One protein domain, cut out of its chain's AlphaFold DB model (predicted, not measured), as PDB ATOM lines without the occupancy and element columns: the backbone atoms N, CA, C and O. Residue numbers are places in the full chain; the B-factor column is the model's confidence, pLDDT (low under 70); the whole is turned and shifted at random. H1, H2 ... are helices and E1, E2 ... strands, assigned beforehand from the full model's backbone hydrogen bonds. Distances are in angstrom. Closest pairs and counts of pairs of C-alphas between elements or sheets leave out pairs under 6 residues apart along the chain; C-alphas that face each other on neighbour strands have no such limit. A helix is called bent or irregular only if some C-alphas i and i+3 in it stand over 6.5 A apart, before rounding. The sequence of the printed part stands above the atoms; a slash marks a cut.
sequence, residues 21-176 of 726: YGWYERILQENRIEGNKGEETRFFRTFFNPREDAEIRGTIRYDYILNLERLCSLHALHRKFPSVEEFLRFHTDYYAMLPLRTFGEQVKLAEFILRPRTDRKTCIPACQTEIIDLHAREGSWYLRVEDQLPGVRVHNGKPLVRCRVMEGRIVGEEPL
ATOM      1  N   TYR A  21       1.859 -53.099  -2.897       80.25
ATOM      2  CA  TYR A  21       2.900 -54.066  -2.569       80.25
ATOM      3  C   TYR A  21       2.425 -55.510  -2.788       80.25
ATOM      4  O   TYR A  21       3.076 -56.274  -3.497       80.25
ATOM      5  N   GLY A  22       1.282 -55.887  -2.203       83.25
ATOM      6  CA  GLY A  22       0.736 -57.241  -2.316       83.25
ATOM      7  C   GLY A  22       0.379 -57.583  -3.760       83.25
ATOM      8  O   GLY A  22       0.713 -58.660  -4.255       83.25
ATOM      9  N   TRP A  23      -0.200 -56.619  -4.477       85.75
ATOM     10  CA  TRP A  23      -0.504 -56.781  -5.895       85.75
ATOM     11  C   TRP A  23       0.752 -57.007  -6.745       85.75
ATOM     12  O   TRP A  23       0.763 -57.888  -7.611       85.75
ATOM     13  N   TYR A  24       1.819 -56.250  -6.481       81.38
ATOM     14  CA  TYR A  24       3.093 -56.374  -7.182       81.38
ATOM     15  C   TYR A  24       3.726 -57.757  -6.994       81.38
ATOM     16  O   TYR A  24       4.107 -58.393  -7.979       81.38
ATOM     17  N   GLU A  25       3.758 -58.262  -5.760       80.44
ATOM     18  CA  GLU A  25       4.252 -59.610  -5.450       80.44
ATOM     19  C   GLU A  25       3.485 -60.683  -6.243       80.44
ATOM     20  O   GLU A  25       4.094 -61.555  -6.866       80.44
ATOM     21  N   ARG A  26       2.150 -60.578  -6.335       84.81
ATOM     22  CA  ARG A  26       1.348 -61.517  -7.142       84.81
ATOM     23  C   ARG A  26       1.672 -61.439  -8.634       84.81
ATOM     24  O   ARG A  26       1.666 -62.465  -9.316       84.81
ATOM     25  N   ILE A  27       1.954 -60.247  -9.166       84.50
ATOM     26  CA  ILE A  27       2.376 -60.086 -10.566       84.50
ATOM     27  C   ILE A  27       3.735 -60.759 -10.794       84.50
ATOM     28  O   ILE A  27       3.902 -61.451 -11.801       84.50
ATOM     29  N   LEU A  28       4.695 -60.592  -9.882       82.56
ATOM     30  CA  LEU A  28       6.006 -61.236  -9.990       82.56
ATOM     31  C   LEU A  28       5.897 -62.765  -9.987       82.56
ATOM     32  O   LEU A  28       6.522 -63.418 -10.829       82.56
ATOM     33  N   GLN A  29       5.061 -63.318  -9.106       84.62
ATOM     34  CA  GLN A  29       4.777 -64.754  -9.029       84.62
ATOM     35  C   GLN A  29       4.156 -65.284 -10.329       84.62
ATOM     36  O   GLN A  29       4.659 -66.244 -10.913       84.62
ATOM     37  N   GLU A  30       3.117 -64.621 -10.852       86.56
ATOM     38  CA  GLU A  30       2.450 -65.028 -12.101       86.56
ATOM     39  C   GLU A  30       3.403 -65.011 -13.308       86.56
ATOM     40  O   GLU A  30       3.292 -65.836 -14.217       86.56
ATOM     41  N   ASN A  31       4.364 -64.084 -13.316       85.38
ATOM     42  CA  ASN A  31       5.353 -63.962 -14.386       85.38
ATOM     43  C   ASN A  31       6.633 -64.780 -14.142       85.38
ATOM     44  O   ASN A  31       7.504 -64.784 -15.010       85.38
ATOM     45  N   ARG A  32       6.740 -65.502 -13.014       85.00
ATOM     46  CA  ARG A  32       7.914 -66.307 -12.616       85.00
ATOM     47  C   ARG A  32       9.215 -65.496 -12.550       85.00
ATOM     48  O   ARG A  32      10.261 -65.960 -12.993       85.00
ATOM     49  N   ILE A  33       9.124 -64.271 -12.034       81.38
ATOM     50  CA  ILE A  33      10.258 -63.336 -11.883       81.38
ATOM     51  C   ILE A  33      10.792 -63.347 -10.434       81.38
ATOM     52  O   ILE A  33      11.827 -62.756 -10.127       81.38
ATOM     53  N   GLU A  34      10.113 -64.065  -9.539       72.94
ATOM     54  CA  GLU A  34      10.513 -64.209  -8.144       72.94
ATOM     55  C   GLU A  34      11.914 -64.833  -7.980       72.94
ATOM     56  O   GLU A  34      12.347 -65.717  -8.712       72.94
ATOM     57  N   GLY A  35      12.637 -64.369  -6.969       68.62
ATOM     58  CA  GLY A  35      13.960 -64.841  -6.549       68.62
ATOM     59  C   GLY A  35      15.140 -64.076  -7.155       68.62
ATOM     60  O   GLY A  35      16.249 -64.181  -6.634       68.62
ATOM     61  N   ASN A  36      14.929 -63.279  -8.209       74.12
ATOM     62  CA  ASN A  36      16.002 -62.576  -8.915       74.12
ATOM     63  C   ASN A  36      15.837 -61.052  -8.867       74.12
ATOM     64  O   ASN A  36      15.193 -60.439  -9.716       74.12
ATOM     65  N   LYS A  37      16.520 -60.411  -7.915       71.88
ATOM     66  CA  LYS A  37      16.467 -58.956  -7.690       71.88
ATOM     67  C   LYS A  37      16.808 -58.118  -8.927       71.88
ATOM     68  O   LYS A  37      16.260 -57.031  -9.107       71.88
ATOM     69  N   GLY A  38      17.707 -58.602  -9.786       73.06
ATOM     70  CA  GLY A  38      18.072 -57.921 -11.029       73.06
ATOM     71  C   GLY A  38      16.943 -57.952 -12.061       73.06
ATOM     72  O   GLY A  38      16.682 -56.942 -12.718       73.06
ATOM     73  N   GLU A  39      16.251 -59.086 -12.178       76.62
ATOM     74  CA  GLU A  39      15.087 -59.238 -13.055       76.62
ATOM     75  C   GLU A  39      13.854 -58.528 -12.498       76.62
ATOM     76  O   GLU A  39      13.169 -57.863 -13.265       76.62
ATOM     77  N   GLU A  40      13.628 -58.550 -11.186       76.19
ATOM     78  CA  GLU A  40      12.560 -57.789 -10.524       76.19
ATOM     79  C   GLU A  40      12.753 -56.288 -10.679       76.19
ATOM     80  O   GLU A  40      11.826 -55.574 -11.048       76.19
ATOM     81  N   THR A  41      13.975 -55.793 -10.466       72.81
ATOM     82  CA  THR A  41      14.289 -54.373 -10.673       72.81
ATOM     83  C   THR A  41      14.078 -53.985 -12.134       72.81
ATOM     84  O   THR A  41      13.534 -52.919 -12.424       72.81
ATOM     85  N   ARG A  42      14.491 -54.845 -13.074       74.75
ATOM     86  CA  ARG A  42      14.267 -54.620 -14.505       74.75
ATOM     87  C   ARG A  42      12.777 -54.636 -14.836       74.75
ATOM     88  O   ARG A  42      12.324 -53.757 -15.555       74.75
ATOM     89  N   PHE A  43      12.024 -55.586 -14.294       78.56
ATOM     90  CA  PHE A  43      10.583 -55.694 -14.476       78.56
ATOM     91  C   PHE A  43       9.859 -54.464 -13.937       78.56
ATOM     92  O   PHE A  43       9.084 -53.854 -14.665       78.56
ATOM     93  N   PHE A  44      10.178 -54.039 -12.713       75.19
ATOM     94  CA  PHE A  44       9.646 -52.823 -12.107       75.19
ATOM     95  C   PHE A  44       9.915 -51.597 -12.981       75.19
ATOM     96  O   PHE A  44       9.008 -50.815 -13.252       75.19
ATOM     97  N   ARG A  45      11.150 -51.439 -13.478       70.50
ATOM     98  CA  ARG A  45      11.503 -50.330 -14.378       70.50
ATOM     99  C   ARG A  45      10.734 -50.392 -15.694       70.50
ATOM    100  O   ARG A  45      10.245 -49.375 -16.160       70.50
ATOM    101  N   THR A  46      10.591 -51.565 -16.294       71.81
ATOM    102  CA  THR A  46       9.886 -51.699 -17.575       71.81
ATOM    103  C   THR A  46       8.373 -51.521 -17.424       71.81
ATOM    104  O   THR A  46       7.746 -50.922 -18.292       71.81
ATOM    105  N   PHE A  47       7.786 -52.043 -16.345       73.75
ATOM    106  CA  PHE A  47       6.337 -52.131 -16.169       73.75
ATOM    107  C   PHE A  47       5.751 -50.983 -15.334       73.75
ATOM    108  O   PHE A  47       4.736 -50.423 -15.718       73.75
ATOM    109  N   PHE A  48       6.384 -50.598 -14.221       69.75
ATOM    110  CA  PHE A  48       5.868 -49.573 -13.302       69.75
ATOM    111  C   PHE A  48       6.571 -48.217 -13.417       69.75
ATOM    112  O   PHE A  48       5.962 -47.193 -13.115       69.75
ATOM    113  N   ASN A  49       7.849 -48.177 -13.812       65.69
ATOM    114  CA  ASN A  49       8.639 -46.944 -13.739       65.69
ATOM    115  C   ASN A  49       9.737 -46.849 -14.814       65.69
ATOM    116  O   ASN A  49      10.921 -47.034 -14.502       65.69
ATOM    117  N   PRO A  50       9.380 -46.544 -16.076       49.50
ATOM    118  CA  PRO A  50      10.346 -46.425 -17.159       49.50
ATOM    119  C   PRO A  50      11.114 -45.106 -17.027       49.50
ATOM    120  O   PRO A  50      10.789 -44.098 -17.660       49.50
ATOM    121  N   ARG A  51      12.136 -45.115 -16.171       50.47
ATOM    122  CA  ARG A  51      13.212 -44.126 -16.139       50.47
ATOM    123  C   ARG A  51      14.562 -44.809 -16.300       50.47
ATOM    124  O   ARG A  51      14.881 -45.751 -15.577       50.47
ATOM    125  N   GLU A  52      15.343 -44.296 -17.242       44.38
ATOM    126  CA  GLU A  52      16.727 -44.703 -17.513       44.38
ATOM    127  C   GLU A  52      17.737 -44.000 -16.582       44.38
ATOM    128  O   GLU A  52      18.887 -44.415 -16.499       44.38
ATOM    129  N   ASP A  53      17.312 -42.971 -15.840       40.62
ATOM    130  CA  ASP A  53      18.169 -41.908 -15.295       40.62
ATOM    131  C   ASP A  53      18.207 -41.795 -13.756       40.62
ATOM    132  O   ASP A  53      18.994 -41.018 -13.219       40.62
ATOM    133  N   ALA A  54      17.419 -42.576 -13.010       43.25
ATOM    134  CA  ALA A  54      17.490 -42.585 -11.546       43.25
ATOM    135  C   ALA A  54      18.148 -43.874 -11.032       43.25
ATOM    136  O   ALA A  54      17.541 -44.948 -11.056       43.25
ATOM    137  N   GLU A  55      19.372 -43.771 -10.503       40.78
ATOM    138  CA  GLU A  55      19.888 -44.777  -9.572       40.78
ATOM    139  C   GLU A  55      18.902 -44.879  -8.398       40.78
ATOM    140  O   GLU A  55      18.866 -44.014  -7.522       40.78
ATOM    141  N   ILE A  56      18.075 -45.927  -8.372       44.59
ATOM    142  CA  ILE A  56      17.315 -46.289  -7.173       44.59
ATOM    143  C   ILE A  56      18.349 -46.769  -6.146       44.59
ATOM    144  O   ILE A  56      18.694 -47.947  -6.099       44.59
ATOM    145  N   ARG A  57      18.919 -45.841  -5.372       37.28
ATOM    146  CA  ARG A  57      19.756 -46.163  -4.214       37.28
ATOM    147  C   ARG A  57      18.829 -46.528  -3.053       37.28
ATOM    148  O   ARG A  57      18.202 -45.645  -2.478       37.28
ATOM    149  N   GLY A  58      18.733 -47.817  -2.727       44.81
ATOM    150  CA  GLY A  58      17.945 -48.335  -1.597       44.81
ATOM    151  C   GLY A  58      16.974 -49.460  -1.974       44.81
ATOM    152  O   GLY A  58      16.886 -49.861  -3.133       44.81
ATOM    153  N   THR A  59      16.260 -49.991  -0.979       46.81
ATOM    154  CA  THR A  59      15.195 -50.995  -1.158       46.81
ATOM    155  C   THR A  59      14.029 -50.386  -1.941       46.81
ATOM    156  O   THR A  59      13.590 -49.281  -1.620       46.81
ATOM    157  N   ILE A  60      13.518 -51.083  -2.962       49.44
ATOM    158  CA  ILE A  60      12.332 -50.632  -3.704       49.44
ATOM    159  C   ILE A  60      11.125 -50.696  -2.753       49.44
ATOM    160  O   ILE A  60      10.832 -51.744  -2.186       49.44
ATOM    161  N   ARG A  61      10.455 -49.558  -2.551       53.06
ATOM    162  CA  ARG A  61       9.193 -49.427  -1.806       53.06
ATOM    163  C   ARG A  61       8.042 -49.599  -2.805       53.06
ATOM    164  O   ARG A  61       7.851 -48.730  -3.653       53.06
ATOM    165  N   TYR A  62       7.352 -50.743  -2.776       57.56
ATOM    166  CA  TYR A  62       6.287 -51.100  -3.741       57.56
ATOM    167  C   TYR A  62       4.906 -50.527  -3.387       57.56
ATOM    168  O   TYR A  62       3.952 -50.653  -4.145       57.56
ATOM    169  N   ASP A  63       4.808 -49.883  -2.235       58.59
ATOM    170  CA  ASP A  63       3.654 -49.172  -1.689       58.59
ATOM    171  C   ASP A  63       3.364 -47.834  -2.398       58.59
ATOM    172  O   ASP A  63       2.427 -47.132  -2.026       58.59
ATOM    173  N   TYR A  64       4.147 -47.470  -3.421       63.31
ATOM    174  CA  TYR A  64       4.049 -46.165  -4.063       63.31
ATOM    175  C   TYR A  64       4.370 -46.191  -5.571       63.31
ATOM    176  O   TYR A  64       5.390 -46.735  -5.997       63.31
ATOM    177  N   ILE A  65       3.531 -45.533  -6.384       69.06
ATOM    178  CA  ILE A  65       3.699 -45.394  -7.841       69.06
ATOM    179  C   ILE A  65       4.000 -43.934  -8.195       69.06
ATOM    180  O   ILE A  65       3.290 -43.016  -7.797       69.06
ATOM    181  N   LEU A  66       5.053 -43.723  -8.985       70.56
ATOM    182  CA  LEU A  66       5.376 -42.428  -9.584       70.56
ATOM    183  C   LEU A  66       4.749 -42.318 -10.970       70.56
ATOM    184  O   LEU A  66       4.680 -43.312 -11.691       70.56
ATOM    185  N   ASN A  67       4.414 -41.095 -11.384       77.75
ATOM    186  CA  ASN A  67       3.921 -40.821 -12.733       77.75
ATOM    187  C   ASN A  67       2.687 -41.667 -13.086       77.75
ATOM    188  O   ASN A  67       2.605 -42.275 -14.159       77.75
ATOM    189  N   LEU A  68       1.747 -41.723 -12.140       83.00
ATOM    190  CA  LEU A  68       0.561 -42.566 -12.215       83.00
ATOM    191  C   LEU A  68      -0.258 -42.291 -13.485       83.00
ATOM    192  O   LEU A  68      -0.780 -43.223 -14.092       83.00
ATOM    193  N   GLU A  69      -0.297 -41.035 -13.943       83.44
ATOM    194  CA  GLU A  69      -0.957 -40.659 -15.196       83.44
ATOM    195  C   GLU A  69      -0.386 -41.422 -16.397       83.44
ATOM    196  O   GLU A  69      -1.133 -42.031 -17.170       83.44
ATOM    197  N   ARG A  70       0.946 -41.431 -16.545       80.94
ATOM    198  CA  ARG A  70       1.609 -42.143 -17.641       80.94
ATOM    199  C   ARG A  70       1.426 -43.646 -17.502       80.94
ATOM    200  O   ARG A  70       1.185 -44.301 -18.512       80.94
ATOM    201  N   LEU A  71       1.529 -44.186 -16.287       81.62
ATOM    202  CA  LEU A  71       1.360 -45.618 -16.046       81.62
ATOM    203  C   LEU A  71      -0.034 -46.088 -16.483       81.62
ATOM    204  O   LEU A  71      -0.152 -46.995 -17.308       81.62
ATOM    205  N   CYS A  72      -1.089 -45.428 -16.002       86.06
ATOM    206  CA  CYS A  72      -2.458 -45.738 -16.408       86.06
ATOM    207  C   CYS A  72      -2.663 -45.524 -17.914       86.06
ATOM    208  O   CYS A  72      -3.353 -46.318 -18.549       86.06
ATOM    209  N   SER A  73      -2.036 -44.507 -18.519       83.12
ATOM    210  CA  SER A  73      -2.101 -44.295 -19.970       83.12
ATOM    211  C   SER A  73      -1.438 -45.424 -20.768       83.12
ATOM    212  O   SER A  73      -1.985 -45.832 -21.791       83.12
ATOM    213  N   LEU A  74      -0.279 -45.929 -20.331       81.25
ATOM    214  CA  LEU A  74       0.428 -47.036 -20.988       81.25
ATOM    215  C   LEU A  74      -0.381 -48.333 -20.935       81.25
ATOM    216  O   LEU A  74      -0.347 -49.122 -21.878       81.25
ATOM    217  N   HIS A  75      -1.144 -48.530 -19.858       81.75
ATOM    218  CA  HIS A  75      -1.951 -49.727 -19.652       81.75
ATOM    219  C   HIS A  75      -3.449 -49.536 -19.912       81.75
ATOM    220  O   HIS A  75      -4.225 -50.444 -19.628       81.75
ATOM    221  N   ALA A  76      -3.869 -48.425 -20.523       79.88
ATOM    222  CA  ALA A  76      -5.283 -48.094 -20.727       79.88
ATOM    223  C   ALA A  76      -6.067 -49.149 -21.540       79.88
ATOM    224  O   ALA A  76      -7.280 -49.275 -21.396       79.88
ATOM    225  N   LEU A  77      -5.383 -49.931 -22.388       77.25
ATOM    226  CA  LEU A  77      -5.991 -51.026 -23.160       77.25
ATOM    227  C   LEU A  77      -6.188 -52.313 -22.337       77.25
ATOM    228  O   LEU A  77      -6.973 -53.184 -22.720       77.25
ATOM    229  N   HIS A  78      -5.508 -52.452 -21.198       78.38
ATOM    230  CA  HIS A  78      -5.686 -53.583 -20.295       78.38
ATOM    231  C   HIS A  78      -6.896 -53.333 -19.394       78.38
ATOM    232  O   HIS A  78      -6.775 -52.721 -18.342       78.38
ATOM    233  N   ARG A  79      -8.058 -53.905 -19.744       72.00
ATOM    234  CA  ARG A  79      -9.308 -53.793 -18.950       72.00
ATOM    235  C   ARG A  79      -9.193 -54.176 -17.466       72.00
ATOM    236  O   ARG A  79     -10.108 -53.908 -16.702       72.00
ATOM    237  N   LYS A  80      -8.129 -54.884 -17.075       77.31
ATOM    238  CA  LYS A  80      -7.868 -55.315 -15.693       77.31
ATOM    239  C   LYS A  80      -6.954 -54.355 -14.917       77.31
ATOM    240  O   LYS A  80      -6.723 -54.606 -13.739       77.31
ATOM    241  N   PHE A  81      -6.402 -53.330 -15.569       84.75
ATOM    242  CA  PHE A  81      -5.497 -52.367 -14.949       84.75
ATOM    243  C   PHE A  81      -6.298 -51.208 -14.335       84.75
ATOM    244  O   PHE A  81      -7.182 -50.692 -15.021       84.75
ATOM    245  N   PRO A  82      -6.011 -50.789 -13.090       87.62
ATOM    246  CA  PRO A  82      -6.779 -49.731 -12.441       87.62
ATOM    247  C   PRO A  82      -6.579 -48.359 -13.093       87.62
ATOM    248  O   PRO A  82      -5.508 -48.017 -13.607       87.62
ATOM    249  N   SER A  83      -7.630 -47.551 -13.045       88.56
ATOM    250  CA  SER A  83      -7.600 -46.126 -13.362       88.56
ATOM    251  C   SER A  83      -6.860 -45.319 -12.288       88.56
ATOM    252  O   SER A  83      -6.597 -45.795 -11.183       88.56
ATOM    253  N   VAL A  84      -6.544 -44.058 -12.605       88.75
ATOM    254  CA  VAL A  84      -5.911 -43.121 -11.658       88.75
ATOM    255  C   VAL A  84      -6.766 -42.948 -10.397       88.75
ATOM    256  O   VAL A  84      -6.221 -42.936  -9.295       88.75
ATOM    257  N   GLU A  85      -8.093 -42.846 -10.545       88.94
ATOM    258  CA  GLU A  85      -9.010 -42.744  -9.403       88.94
ATOM    259  C   GLU A  85      -8.956 -44.010  -8.545       88.94
ATOM    260  O   GLU A  85      -8.755 -43.905  -7.338       88.94
ATOM    261  N   GLU A  86      -9.088 -45.194  -9.153       89.75
ATOM    262  CA  GLU A  86      -9.095 -46.463  -8.415       89.75
ATOM    263  C   GLU A  86      -7.807 -46.649  -7.607       89.75
ATOM    264  O   GLU A  86      -7.867 -47.000  -6.429       89.75
ATOM    265  N   PHE A  87      -6.647 -46.337  -8.196       88.94
ATOM    266  CA  PHE A  87      -5.376 -46.378  -7.477       88.94
ATOM    267  C   PHE A  87      -5.369 -45.465  -6.255       88.94
ATOM    268  O   PHE A  87      -5.108 -45.928  -5.145       88.94
ATOM    269  N   LEU A  88      -5.665 -44.178  -6.444       87.62
ATOM    270  CA  LEU A  88      -5.594 -43.210  -5.354       87.62
ATOM    271  C   LEU A  88      -6.628 -43.500  -4.261       87.62
ATOM    272  O   LEU A  88      -6.327 -43.347  -3.080       87.62
ATOM    273  N   ARG A  89      -7.839 -43.906  -4.650       87.06
ATOM    274  CA  ARG A  89      -8.975 -44.060  -3.741       87.06
ATOM    275  C   ARG A  89      -8.957 -45.376  -2.974       87.06
ATOM    276  O   ARG A  89      -9.345 -45.378  -1.812       87.06
ATOM    277  N   PHE A  90      -8.523 -46.467  -3.605       88.19
ATOM    278  CA  PHE A  90      -8.667 -47.810  -3.037       88.19
ATOM    279  C   PHE A  90      -7.344 -48.535  -2.799       88.19
ATOM    280  O   PHE A  90      -7.309 -49.464  -2.000       88.19
ATOM    281  N   HIS A  91      -6.244 -48.125  -3.431       88.12
ATOM    282  CA  HIS A  91      -4.976 -48.866  -3.360       88.12
ATOM    283  C   HIS A  91      -3.833 -48.068  -2.719       88.12
ATOM    284  O   HIS A  91      -2.691 -48.526  -2.695       88.12
ATOM    285  N   THR A  92      -4.135 -46.886  -2.172       85.19
ATOM    286  CA  THR A  92      -3.191 -46.035  -1.434       85.19
ATOM    287  C   THR A  92      -3.858 -45.410  -0.208       85.19
ATOM    288  O   THR A  92      -5.082 -45.364  -0.109       85.19
ATOM    289  N   ASP A  93      -3.051 -44.867   0.700       86.44
ATOM    290  CA  ASP A  93      -3.495 -44.095   1.866       86.44
ATOM    291  C   ASP A  93      -3.870 -42.636   1.531       86.44
ATOM    292  O   ASP A  93      -4.293 -41.888   2.418       86.44
ATOM    293  N   TYR A  94      -3.736 -42.218   0.264       87.69
ATOM    294  CA  TYR A  94      -3.811 -40.815  -0.152       87.69
ATOM    295  C   TYR A  94      -5.090 -40.119   0.323       87.69
ATOM    296  O   TYR A  94      -5.004 -39.149   1.076       87.69
ATOM    297  N   TYR A  95      -6.266 -40.624  -0.070       90.81
ATOM    298  CA  TYR A  95      -7.561 -40.009   0.254       90.81
ATOM    299  C   TYR A  95      -7.877 -40.032   1.746       90.81
ATOM    300  O   TYR A  95      -8.388 -39.045   2.279       90.81
ATOM    301  N   ALA A  96      -7.557 -41.145   2.409       91.00
ATOM    302  CA  ALA A  96      -7.801 -41.313   3.832       91.00
ATOM    303  C   ALA A  96      -7.052 -40.244   4.632       91.00
ATOM    304  O   ALA A  96      -7.604 -39.694   5.570       91.00
ATOM    305  N   MET A  97      -5.821 -39.897   4.248       91.81
ATOM    306  CA  MET A  97      -4.963 -39.007   5.037       91.81
ATOM    307  C   MET A  97      -5.099 -37.510   4.704       91.81
ATOM    308  O   MET A  97      -4.524 -36.685   5.419       91.81
ATOM    309  N   LEU A  98      -5.856 -37.115   3.669       91.44
ATOM    310  CA  LEU A  98      -6.001 -35.698   3.277       91.44
ATOM    311  C   LEU A  98      -6.467 -34.771   4.415       91.44
ATOM    312  O   LEU A  98      -5.832 -33.727   4.593       91.44
ATOM    313  N   PRO A  99      -7.479 -35.126   5.239       94.12
ATOM    314  CA  PRO A  99      -7.965 -34.254   6.315       94.12
ATOM    315  C   PRO A  99      -6.908 -33.914   7.369       94.12
ATOM    316  O   PRO A  99      -7.082 -32.975   8.143       94.12
ATOM    317  N   LEU A 100      -5.808 -34.662   7.418       94.38
ATOM    318  CA  LEU A 100      -4.712 -34.457   8.359       94.38
ATOM    319  C   LEU A 100      -3.560 -33.636   7.759       94.38
ATOM    320  O   LEU A 100      -2.525 -33.465   8.397       94.38
ATOM    321  N   ARG A 101      -3.730 -33.118   6.537       91.94
ATOM    322  CA  ARG A 101      -2.719 -32.348   5.803       91.94
ATOM    323  C   ARG A 101      -3.228 -30.972   5.416       91.94
ATOM    324  O   ARG A 101      -4.421 -30.769   5.177       91.94
ATOM    325  N   THR A 102      -2.320 -30.010   5.334       91.19
ATOM    326  CA  THR A 102      -2.638 -28.690   4.768       91.19
ATOM    327  C   THR A 102      -2.963 -28.807   3.275       91.19
ATOM    328  O   THR A 102      -2.490 -29.728   2.608       91.19
ATOM    329  N   PHE A 103      -3.732 -27.871   2.702       88.88
ATOM    330  CA  PHE A 103      -4.044 -27.925   1.264       88.88
ATOM    331  C   PHE A 103      -2.791 -27.909   0.383       88.88
ATOM    332  O   PHE A 103      -2.726 -28.637  -0.605       88.88
ATOM    333  N   GLY A 104      -1.768 -27.141   0.758       88.75
ATOM    334  CA  GLY A 104      -0.521 -27.118   0.005       88.75
ATOM    335  C   GLY A 104       0.233 -28.450   0.053       88.75
ATOM    336  O   GLY A 104       0.771 -28.873  -0.966       88.75
ATOM    337  N   GLU A 105       0.196 -29.180   1.172       88.38
ATOM    338  CA  GLU A 105       0.717 -30.551   1.239       88.38
ATOM    339  C   GLU A 105      -0.112 -31.544   0.412       88.38
ATOM    340  O   GLU A 105       0.466 -32.422  -0.228       88.38
ATOM    341  N   GLN A 106      -1.441 -31.407   0.376       90.31
ATOM    342  CA  GLN A 106      -2.302 -32.255  -0.462       90.31
ATOM    343  C   GLN A 106      -1.986 -32.083  -1.956       90.31
ATOM    344  O   GLN A 106      -1.826 -33.077  -2.668       90.31
ATOM    345  N   VAL A 107      -1.829 -30.832  -2.417       89.31
ATOM    346  CA  VAL A 107      -1.428 -30.504  -3.798       89.31
ATOM    347  C   VAL A 107      -0.024 -31.033  -4.090       89.31
ATOM    348  O   VAL A 107       0.192 -31.669  -5.118       89.31
ATOM    349  N   LYS A 108       0.925 -30.818  -3.172       86.94
ATOM    350  CA  LYS A 108       2.304 -31.310  -3.281       86.94
ATOM    351  C   LYS A 108       2.355 -32.824  -3.508       86.94
ATOM    352  O   LYS A 108       3.096 -33.294  -4.369       86.94
ATOM    353  N   LEU A 109       1.579 -33.581  -2.728       83.75
ATOM    354  CA  LEU A 109       1.479 -35.034  -2.854       83.75
ATOM    355  C   LEU A 109       0.816 -35.441  -4.173       83.75
ATOM    356  O   LEU A 109       1.328 -36.330  -4.846       83.75
ATOM    357  N   ALA A 110      -0.263 -34.761  -4.575       86.94
ATOM    358  CA  ALA A 110      -0.926 -35.018  -5.853       86.94
ATOM    359  C   ALA A 110       0.037 -34.847  -7.035       86.94
ATOM    360  O   ALA A 110       0.166 -35.752  -7.852       86.94
ATOM    361  N   GLU A 111       0.765 -33.727  -7.098       83.50
ATOM    362  CA  GLU A 111       1.747 -33.483  -8.160       83.50
ATOM    363  C   GLU A 111       2.852 -34.542  -8.150       83.50
ATOM    364  O   GLU A 111       3.267 -35.023  -9.201       83.50
ATOM    365  N   PHE A 112       3.291 -34.975  -6.971       78.31
ATOM    366  CA  PHE A 112       4.311 -36.008  -6.853       78.31
ATOM    367  C   PHE A 112       3.827 -37.411  -7.293       78.31
ATOM    368  O   PHE A 112       4.619 -38.181  -7.844       78.31
ATOM    369  N   ILE A 113       2.546 -37.748  -7.094       80.31
ATOM    370  CA  ILE A 113       1.938 -39.017  -7.549       80.31
ATOM    371  C   ILE A 113       1.646 -38.995  -9.046       80.31
ATOM    372  O   ILE A 113       1.966 -39.941  -9.771       80.31
ATOM    373  N   LEU A 114       1.059 -37.904  -9.524       82.75
ATOM    374  CA  LEU A 114       0.519 -37.816 -10.872       82.75
ATOM    375  C   LEU A 114       1.599 -37.547 -11.930       82.75
ATOM    376  O   LEU A 114       1.492 -38.055 -13.046       82.75
ATOM    377  N   ARG A 115       2.657 -36.790 -11.605       75.88
ATOM    378  CA  ARG A 115       3.623 -36.279 -12.595       75.88
ATOM    379  C   ARG A 115       4.870 -37.151 -12.782       75.88
ATOM    380  O   ARG A 115       5.306 -37.848 -11.860       75.88
ATOM    381  N   PRO A 116       5.530 -37.065 -13.955       68.69
ATOM    382  CA  PRO A 116       6.888 -37.566 -14.123       68.69
ATOM    383  C   PRO A 116       7.879 -36.781 -13.253       68.69
ATOM    384  O   PRO A 116       7.805 -35.562 -13.147       68.69
ATOM    385  N   ARG A 117       8.888 -37.467 -12.704       62.66
ATOM    386  CA  ARG A 117       9.998 -36.833 -11.969       62.66
ATOM    387  C   ARG A 117      11.012 -36.125 -12.887       62.66
ATOM    388  O   ARG A 117      12.201 -36.317 -12.695       62.66
ATOM    389  N   THR A 118      10.625 -35.361 -13.908       53.00
ATOM    390  CA  THR A 118      11.610 -34.698 -14.797       53.00
ATOM    391  C   THR A 118      12.585 -33.839 -13.978       53.00
ATOM    392  O   THR A 118      12.134 -32.982 -13.222       53.00
ATOM    393  N   ASP A 119      13.895 -34.102 -14.054       56.19
ATOM    394  CA  ASP A 119      14.905 -33.401 -13.250       56.19
ATOM    395  C   ASP A 119      14.929 -31.906 -13.592       56.19
ATOM    396  O   ASP A 119      15.473 -31.502 -14.616       56.19
ATOM    397  N   ARG A 120      14.367 -31.107 -12.683       56.34
ATOM    398  CA  ARG A 120      14.527 -29.649 -12.608       56.34
ATOM    399  C   ARG A 120      15.098 -29.230 -11.231       56.34
ATOM    400  O   ARG A 120      14.742 -28.210 -10.651       56.34
ATOM    401  N   LYS A 121      15.962 -30.111 -10.692       49.12
ATOM    402  CA  LYS A 121      16.993 -29.963  -9.634       49.12
ATOM    403  C   LYS A 121      16.624 -29.582  -8.193       49.12
ATOM    404  O   LYS A 121      17.336 -28.852  -7.526       49.12
ATOM    405  N   THR A 122      15.682 -30.187  -7.501       51.50
ATOM    406  CA  THR A 122      15.784 -31.590  -7.102       51.50
ATOM    407  C   THR A 122      14.466 -31.865  -6.406       51.50
ATOM    408  O   THR A 122      14.131 -31.220  -5.417       51.50
ATOM    409  N   CYS A 123      13.669 -32.752  -6.995       49.88
ATOM    410  CA  CYS A 123      12.345 -33.107  -6.509       49.88
ATOM    411  C   CYS A 123      12.335 -33.325  -4.991       49.88
ATOM    412  O   CYS A 123      13.305 -33.826  -4.424       49.88
ATOM    413  N   ILE A 124      11.198 -33.010  -4.366       49.69
ATOM    414  CA  ILE A 124      10.874 -33.369  -2.981       49.69
ATOM    415  C   ILE A 124      11.401 -34.796  -2.718       49.69
ATOM    416  O   ILE A 124      10.947 -35.731  -3.386       49.69
ATOM    417  N   PRO A 125      12.403 -34.965  -1.832       42.62
ATOM    418  CA  PRO A 125      13.310 -36.116  -1.877       42.62
ATOM    419  C   PRO A 125      12.628 -37.477  -1.676       42.62
ATOM    420  O   PRO A 125      13.123 -38.489  -2.167       42.62
ATOM    421  N   ALA A 126      11.451 -37.513  -1.056       49.66
ATOM    422  CA  ALA A 126      10.576 -38.675  -1.024       49.66
ATOM    423  C   ALA A 126       9.141 -38.223  -0.720       49.66
ATOM    424  O   ALA A 126       8.946 -37.375   0.150       49.66
ATOM    425  N   CYS A 127       8.138 -38.806  -1.382       46.84
ATOM    426  CA  CYS A 127       6.862 -38.990  -0.696       46.84
ATOM    427  C   CYS A 127       7.098 -40.122   0.289       46.84
ATOM    428  O   CYS A 127       7.393 -41.247  -0.111       46.84
ATOM    429  N   GLN A 128       7.055 -39.795   1.570       54.97
ATOM    430  CA  GLN A 128       6.927 -40.802   2.605       54.97
ATOM    431  C   GLN A 128       5.435 -41.117   2.649       54.97
ATOM    432  O   GLN A 128       4.649 -40.241   3.000       54.97
ATOM    433  N   THR A 129       5.024 -42.306   2.200       65.75
ATOM    434  CA  THR A 129       3.707 -42.794   2.631       65.75
ATOM    435  C   THR A 129       3.774 -43.046   4.130       65.75
ATOM    436  O   THR A 129       4.850 -43.304   4.685       65.75
ATOM    437  N   GLU A 130       2.624 -42.949   4.783       73.38
ATOM    438  CA  GLU A 130       2.524 -43.206   6.211       73.38
ATOM    439  C   GLU A 130       2.642 -44.708   6.539       73.38
ATOM    440  O   GLU A 130       2.768 -45.080   7.706       73.38
ATOM    441  N   ILE A 131       2.676 -45.573   5.517       75.88
ATOM    442  CA  ILE A 131       2.969 -47.002   5.652       75.88
ATOM    443  C   ILE A 131       4.473 -47.176   5.911       75.88
ATOM    444  O   ILE A 131       5.313 -47.103   5.007       75.88
ATOM    445  N   ILE A 132       4.836 -47.360   7.178       71.81
ATOM    446  CA  ILE A 132       6.231 -47.569   7.608       71.81
ATOM    447  C   ILE A 132       6.544 -49.064   7.721       71.81
ATOM    448  O   ILE A 132       7.635 -49.490   7.347       71.81
ATOM    449  N   ASP A 133       5.564 -49.837   8.182       80.19
ATOM    450  CA  ASP A 133       5.616 -51.280   8.370       80.19
ATOM    451  C   ASP A 133       4.475 -51.943   7.598       80.19
ATOM    452  O   ASP A 133       3.423 -51.338   7.399       80.19
ATOM    453  N   LEU A 134       4.692 -53.187   7.169       87.81
ATOM    454  CA  LEU A 134       3.646 -54.002   6.564       87.81
ATOM    455  C   LEU A 134       2.960 -54.831   7.644       87.81
ATOM    456  O   LEU A 134       3.628 -55.479   8.453       87.81
ATOM    457  N   HIS A 135       1.636 -54.827   7.644       90.44
ATOM    458  CA  HIS A 135       0.800 -55.598   8.546       90.44
ATOM    459  C   HIS A 135      -0.090 -56.561   7.771       90.44
ATOM    460  O   HIS A 135      -0.549 -56.268   6.666       90.44
ATOM    461  N   ALA A 136      -0.388 -57.693   8.390       90.38
ATOM    462  CA  ALA A 136      -1.317 -58.664   7.851       90.38
ATOM    463  C   ALA A 136      -2.176 -59.277   8.955       90.38
ATOM    464  O   ALA A 136      -1.940 -59.089  10.150       90.38
ATOM    465  N   ARG A 137      -3.198 -60.023   8.542       89.75
ATOM    466  CA  ARG A 137      -3.921 -60.917   9.450       89.75
ATOM    467  C   ARG A 137      -3.119 -62.205   9.563       89.75
ATOM    468  O   ARG A 137      -2.587 -62.663   8.559       89.75
ATOM    469  N   GLU A 138      -3.075 -62.789  10.755       82.56
ATOM    470  CA  GLU A 138      -2.346 -64.034  11.012       82.56
ATOM    471  C   GLU A 138      -2.686 -65.111   9.963       82.56
ATOM    472  O   GLU A 138      -3.860 -65.426   9.735       82.56
ATOM    473  N   GLY A 139      -1.658 -65.625   9.281       76.94
ATOM    474  CA  GLY A 139      -1.799 -66.636   8.229       76.94
ATOM    475  C   GLY A 139      -2.401 -66.137   6.905       76.94
ATOM    476  O   GLY A 139      -2.717 -66.947   6.031       76.94
ATOM    477  N   SER A 140      -2.582 -64.825   6.726       80.06
ATOM    478  CA  SER A 140      -3.113 -64.214   5.508       80.06
ATOM    479  C   SER A 140      -2.050 -63.361   4.822       80.06
ATOM    480  O   SER A 140      -1.694 -62.299   5.305       80.06
ATOM    481  N   TRP A 141      -1.637 -63.748   3.617       72.94
ATOM    482  CA  TRP A 141      -0.688 -62.969   2.802       72.94
ATOM    483  C   TRP A 141      -1.341 -61.817   2.022       72.94
ATOM    484  O   TRP A 141      -0.714 -61.192   1.169       72.94
ATOM    485  N   TYR A 142      -2.620 -61.547   2.291       85.31
ATOM    486  CA  TYR A 142      -3.372 -60.474   1.658       85.31
ATOM    487  C   TYR A 142      -3.197 -59.170   2.439       85.31
ATOM    488  O   TYR A 142      -3.774 -59.005   3.516       85.31
ATOM    489  N   LEU A 143      -2.405 -58.253   1.884       89.19
ATOM    490  CA  LEU A 143      -2.140 -56.945   2.480       89.19
ATOM    491  C   LEU A 143      -3.263 -55.973   2.124       89.19
ATOM    492  O   LEU A 143      -3.386 -55.555   0.973       89.19
ATOM    493  N   ARG A 144      -4.062 -55.608   3.124       91.69
ATOM    494  CA  ARG A 144      -5.137 -54.617   3.002       91.69
ATOM    495  C   ARG A 144      -4.615 -53.217   3.244       91.69
ATOM    496  O   ARG A 144      -3.912 -53.043   4.236       91.69
ATOM    497  N   VAL A 145      -4.983 -52.236   2.419       90.75
ATOM    498  CA  VAL A 145      -4.603 -50.827   2.628       90.75
ATOM    499  C   VAL A 145      -5.101 -50.350   3.984       90.75
ATOM    500  O   VAL A 145      -4.324 -49.772   4.742       90.75
ATOM    501  N   GLU A 146      -6.350 -50.666   4.333       93.06
ATOM    502  CA  GLU A 146      -6.958 -50.243   5.598       93.06
ATOM    503  C   GLU A 146      -6.222 -50.772   6.849       93.06
ATOM    504  O   GLU A 146      -6.271 -50.141   7.903       93.06
ATOM    505  N   ASP A 147      -5.505 -51.898   6.738       93.44
ATOM    506  CA  ASP A 147      -4.698 -52.485   7.820       93.44
ATOM    507  C   ASP A 147      -3.292 -51.860   7.929       93.44
ATOM    508  O   ASP A 147      -2.606 -52.048   8.937       93.44
ATOM    509  N   GLN A 148      -2.866 -51.098   6.916       90.94
ATOM    510  CA  GLN A 148      -1.570 -50.408   6.907       90.94
ATOM    511  C   GLN A 148      -1.641 -48.967   7.420       90.94
ATOM    512  O   GLN A 148      -0.606 -48.314   7.563       90.94
ATOM    513  N   LEU A 149      -2.847 -48.437   7.632       91.69
ATOM    514  CA  LEU A 149      -3.031 -47.031   7.978       91.69
ATOM    515  C   LEU A 149      -2.464 -46.711   9.372       91.69
ATOM    516  O   LEU A 149      -2.471 -47.564  10.267       91.69
ATOM    517  N   PRO A 150      -2.010 -45.467   9.608       91.00
ATOM    518  CA  PRO A 150      -1.437 -45.077  10.892       91.00
ATOM    519  C   PRO A 150      -2.376 -45.337  12.069       91.00
ATOM    520  O   PRO A 150      -3.533 -44.929  12.064       91.00
ATOM    521  N   GLY A 151      -1.854 -45.988  13.107       90.88
ATOM    522  CA  GLY A 151      -2.619 -46.309  14.314       90.88
ATOM    523  C   GLY A 151      -3.521 -47.541  14.197       90.88
ATOM    524  O   GLY A 151      -4.073 -47.955  15.212       90.88
ATOM    525  N   VAL A 152      -3.631 -48.170  13.021       94.94
ATOM    526  CA  VAL A 152      -4.371 -49.426  12.864       94.94
ATOM    527  C   VAL A 152      -3.514 -50.600  13.328       94.94
ATOM    528  O   VAL A 152      -2.455 -50.884  12.769       94.94
ATOM    529  N   ARG A 153      -3.982 -51.293  14.369       95.00
ATOM    530  CA  ARG A 153      -3.324 -52.490  14.927       95.00
ATOM    531  C   ARG A 153      -4.261 -53.667  15.119       95.00
ATOM    532  O   ARG A 153      -3.786 -54.766  15.387       95.00
ATOM    533  N   VAL A 154      -5.569 -53.453  14.997       95.19
ATOM    534  CA  VAL A 154      -6.589 -54.468  15.269       95.19
ATOM    535  C   VAL A 154      -7.542 -54.600  14.081       95.19
ATOM    536  O   VAL A 154      -7.963 -53.623  13.453       95.19
ATOM    537  N   HIS A 155      -7.908 -55.839  13.763       93.25
ATOM    538  CA  HIS A 155      -8.884 -56.177  12.735       93.25
ATOM    539  C   HIS A 155      -9.857 -57.222  13.290       93.25
ATOM    540  O   HIS A 155      -9.446 -58.315  13.669       93.25
ATOM    541  N   ASN A 156     -11.153 -56.892  13.331       89.31
ATOM    542  CA  ASN A 156     -12.220 -57.762  13.853       89.31
ATOM    543  C   ASN A 156     -11.895 -58.367  15.235       89.31
ATOM    544  O   ASN A 156     -12.011 -59.575  15.435       89.31
ATOM    545  N   GLY A 157     -11.430 -57.525  16.160       90.56
ATOM    546  CA  GLY A 157     -11.100 -57.908  17.536       90.56
ATOM    547  C   GLY A 157      -9.827 -58.737  17.710       90.56
ATOM    548  O   GLY A 157      -9.571 -59.270  18.787       90.56
ATOM    549  N   LYS A 158      -9.017 -58.874  16.654       92.88
ATOM    550  CA  LYS A 158      -7.725 -59.564  16.706       92.88
ATOM    551  C   LYS A 158      -6.586 -58.615  16.340       92.88
ATOM    552  O   LYS A 158      -6.705 -57.913  15.330       92.88
ATOM    553  N   PRO A 159      -5.487 -58.589  17.112       95.06
ATOM    554  CA  PRO A 159      -4.283 -57.880  16.712       95.06
ATOM    555  C   PRO A 159      -3.794 -58.356  15.343       95.06
ATOM    556  O   PRO A 159      -3.826 -59.549  15.037       95.06
ATOM    557  N   LEU A 160      -3.344 -57.413  14.527       95.06
ATOM    558  CA  LEU A 160      -2.605 -57.699  13.307       95.06
ATOM    559  C   LEU A 160      -1.224 -58.267  13.660       95.06
ATOM    560  O   LEU A 160      -0.726 -58.109  14.776       95.06
ATOM    561  N   VAL A 161      -0.584 -58.910  12.692       94.25
ATOM    562  CA  VAL A 161       0.825 -59.303  12.768       94.25
ATOM    563  C   VAL A 161       1.649 -58.379  11.887       94.25
ATOM    564  O   VAL A 161       1.187 -57.920  10.841       94.25
ATOM    565  N   ARG A 162       2.882 -58.096  12.301       92.00
ATOM    566  CA  ARG A 162       3.828 -57.347  11.479       92.00
ATOM    567  C   ARG A 162       4.530 -58.304  10.528       92.00
ATOM    568  O   ARG A 162       5.099 -59.308  10.946       92.00
ATOM    569  N   CYS A 163       4.526 -57.978   9.247       88.81
ATOM    570  CA  CYS A 163       5.269 -58.692   8.224       88.81
ATOM    571  C   CYS A 163       6.756 -58.325   8.327       88.81
ATOM    572  O   CYS A 163       7.143 -57.165   8.171       88.81
ATOM    573  N   ARG A 164       7.616 -59.318   8.562       87.00
ATOM    574  CA  ARG A 164       9.070 -59.142   8.545       87.00
ATOM    575  C   ARG A 164       9.540 -59.024   7.104       87.00
ATOM    576  O   ARG A 164       9.423 -59.983   6.343       87.00
ATOM    577  N   VAL A 165      10.113 -57.874   6.749       79.19
ATOM    578  CA  VAL A 165      10.619 -57.606   5.397       79.19
ATOM    579  C   VAL A 165      12.147 -57.690   5.365       79.19
ATOM    580  O   VAL A 165      12.825 -56.965   6.091       79.19
ATOM    581  N   MET A 166      12.704 -58.539   4.499       74.38
ATOM    582  CA  MET A 166      14.140 -58.612   4.205       74.38
ATOM    583  C   MET A 166      14.369 -58.416   2.710       74.38
ATOM    584  O   MET A 166      13.705 -59.033   1.885       74.38
ATOM    585  N   GLU A 167      15.282 -57.508   2.362       68.69
ATOM    586  CA  GLU A 167      15.590 -57.128   0.974       68.69
ATOM    587  C   GLU A 167      14.381 -56.739   0.100       68.69
ATOM    588  O   GLU A 167      14.438 -56.840  -1.125       68.69
ATOM    589  N   GLY A 168      13.307 -56.238   0.716       65.31
ATOM    590  CA  GLY A 168      12.083 -55.871   0.004       65.31
ATOM    591  C   GLY A 168      11.157 -57.053  -0.265       65.31
ATOM    592  O   GLY A 168      10.379 -56.980  -1.202       65.31
ATOM    593  N   ARG A 169      11.245 -58.134   0.520       71.31
ATOM    594  CA  ARG A 169      10.272 -59.234   0.523       71.31
ATOM    595  C   ARG A 169       9.829 -59.600   1.914       71.31
ATOM    596  O   ARG A 169      10.625 -59.537   2.848       71.31
ATOM    597  N   ILE A 170       8.589 -60.057   2.030       78.00
ATOM    598  CA  ILE A 170       8.090 -60.600   3.285       78.00
ATOM    599  C   ILE A 170       8.661 -62.007   3.469       78.00
ATOM    600  O   ILE A 170       8.480 -62.879   2.624       78.00
ATOM    601  N   VAL A 171       9.367 -62.213   4.577       83.69
ATOM    602  CA  VAL A 171      10.029 -63.481   4.927       83.69
ATOM    603  C   VAL A 171       9.413 -64.161   6.150       83.69
ATOM    604  O   VAL A 171       9.828 -65.252   6.527       83.69
ATOM    605  N   GLY A 172       8.436 -63.520   6.793       86.31
ATOM    606  CA  GLY A 172       7.721 -64.073   7.936       86.31
ATOM    607  C   GLY A 172       6.820 -63.046   8.612       86.31
ATOM    608  O   GLY A 172       6.694 -61.913   8.152       86.31
ATOM    609  N   GLU A 173       6.232 -63.451   9.731       90.94
ATOM    610  CA  GLU A 173       5.342 -62.640  10.563       90.94
ATOM    611  C   GLU A 173       5.902 -62.569  11.991       90.94
ATOM    612  O   GLU A 173       6.566 -63.496  12.463       90.94
ATOM    613  N   GLU A 174       5.655 -61.465  12.689       91.50
ATOM    614  CA  GLU A 174       5.946 -61.313  14.112       91.50
ATOM    615  C   GLU A 174       4.781 -60.631  14.848       91.50
ATOM    616  O   GLU A 174       4.063 -59.824  14.247       91.50
ATOM    617  N   PRO A 175       4.563 -60.939  16.143       88.94
ATOM    618  CA  PRO A 175       3.477 -60.334  16.907       88.94
ATOM    619  C   PRO A 175       3.590 -58.806  16.950       88.94
ATOM    620  O   PRO A 175       4.625 -58.260  17.344       88.94
ATOM    621  N   LEU A 176       2.512 -58.105  16.586       90.88
ATOM    622  CA  LEU A 176       2.448 -56.650  16.698       90.88
ATOM    623  C   LEU A 176       2.112 -56.256  18.139       90.88
ATOM    624  O   LEU A 176       1.110 -56.689  18.709       90.88
TER     625      LEU A 176
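This is residues 21 to 176 of the 726 residues of an uncharacterized protein of Clostridium sp. M62/1 (UniProt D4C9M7). A small sheet of three strands, E1, E2 and E3, with the short helix H7 at its side, makes one end of the domain, and a loose group of four helices, H3 to H6, in which H5 and H6 run side by side, makes another part. H1 and H2 form a corner, H1 reaching the sheet with its first residues, while the long link of residues 48 to 67 passes through the middle and the long link of residues 115 to 133 leads from H6 to the sheet. The printed part has 156 residues with seven named helices and three named strands, in the order H1 H2 H3 H4 H5 H6 E1 H7 E2 E3; the sheet runs E1 E2 E3, antiparallel throughout. The class is mixed, helices and strands, with under half of the residues in named elements. The whole is compact, with a radius of gyration of the C-alphas of 16.2 A, and spans 46 by 42 by 33 A.

Start at the sheet: find C-alpha 134 at (3.646, -54.002, 6.564), where E1, residues 134 to 136, begins. E2 is residues 161 to 166, 15.8 A from first to last C-alpha, and E3, residues 169 to 175, runs 17.8 A to C-alpha 175 at (3.477, -60.334, 16.907). H7 is residues 145 to 148. Go back to C-alpha 21 at (2.900, -54.066, -2.569), where H1, residues 21 to 30, begins and runs 14.5 A. H2, residues 37 to 47, is 14.9 A long. Then come three helices of 7 residues each: H3, residues 68 to 74; H4, residues 84 to 90; and H5, residues 94 to 100. H5 is irregular, with C-alphas 96 and 99 at 7.5 A, where a regular helix has about 5 A. H6, residues 103 to 114, is the longest helix at 16.3 A.

Look first at E2, the inner strand. Beside E1 it is antiparallel at 135 degrees, with N 163 and O 134 at 2.8 A, within hydrogen-bond range. E2 and E3 form a hairpin, antiparallel at 145 degrees, with N 164 and O 172 at 2.8 A. H7 only grazes the sheet with residues 145 to 148; its closest C-alphas to E1 are those of Gln 148 and His 135, 5.9 A apart. H1 only grazes the sheet too, with residues 21 to 25. H1 and H2 are close but not clearly touching, about perpendicular at 77 degrees, with the C-alphas of Leu 28 and Glu 40 closest at 7.4 A. H4 and H7 are close but not clearly touching, with Phe 90 and Val 145 closest at 7.6 A between C-alphas. H4 and H5 only just touch, with 3 pairs of C-alphas within 8 A, and only at the corner; the C-alphas of Arg 89 and Tyr 95 are closest, at 5.9 A. H5 and H6 are close but not clearly touching, at a shallow tilt of 15 degrees, opposite ways; the closest C-alphas, of Leu 98 and Gln 106, are 6.3 A apart. H3 only just touches H6, with 3 pairs within 8 A, meeting residues 113 to 114 alone; the C-alphas of Leu 68 and Leu 114 are closest, at 4.9 A. H3 also only just touches H4, with 3 pairs, the C-alphas of Cys 72 and Val 84 closest at 6.4 A. H2 is apart from H6, for instance. Every O i to N i+4 pair is within hydrogen-bond range in H1, H2, H3, H4 and H6; H5 has 1 of 3, beside 3 of 4 O i to N i+3 pairs, and H7 is too short for such a pair.

The C-alphas farthest apart, those of Arg 120 and Gly 157, are 48.6 A apart. The printed part has no cut. The long links are H2 to H3, H6 to E1 and H7 to E2. Mean pLDDT of the printed part is 77.7; look for values under 70 at residue 35, residues 48 to 65, residues 116 to 129 and residues 167 to 168.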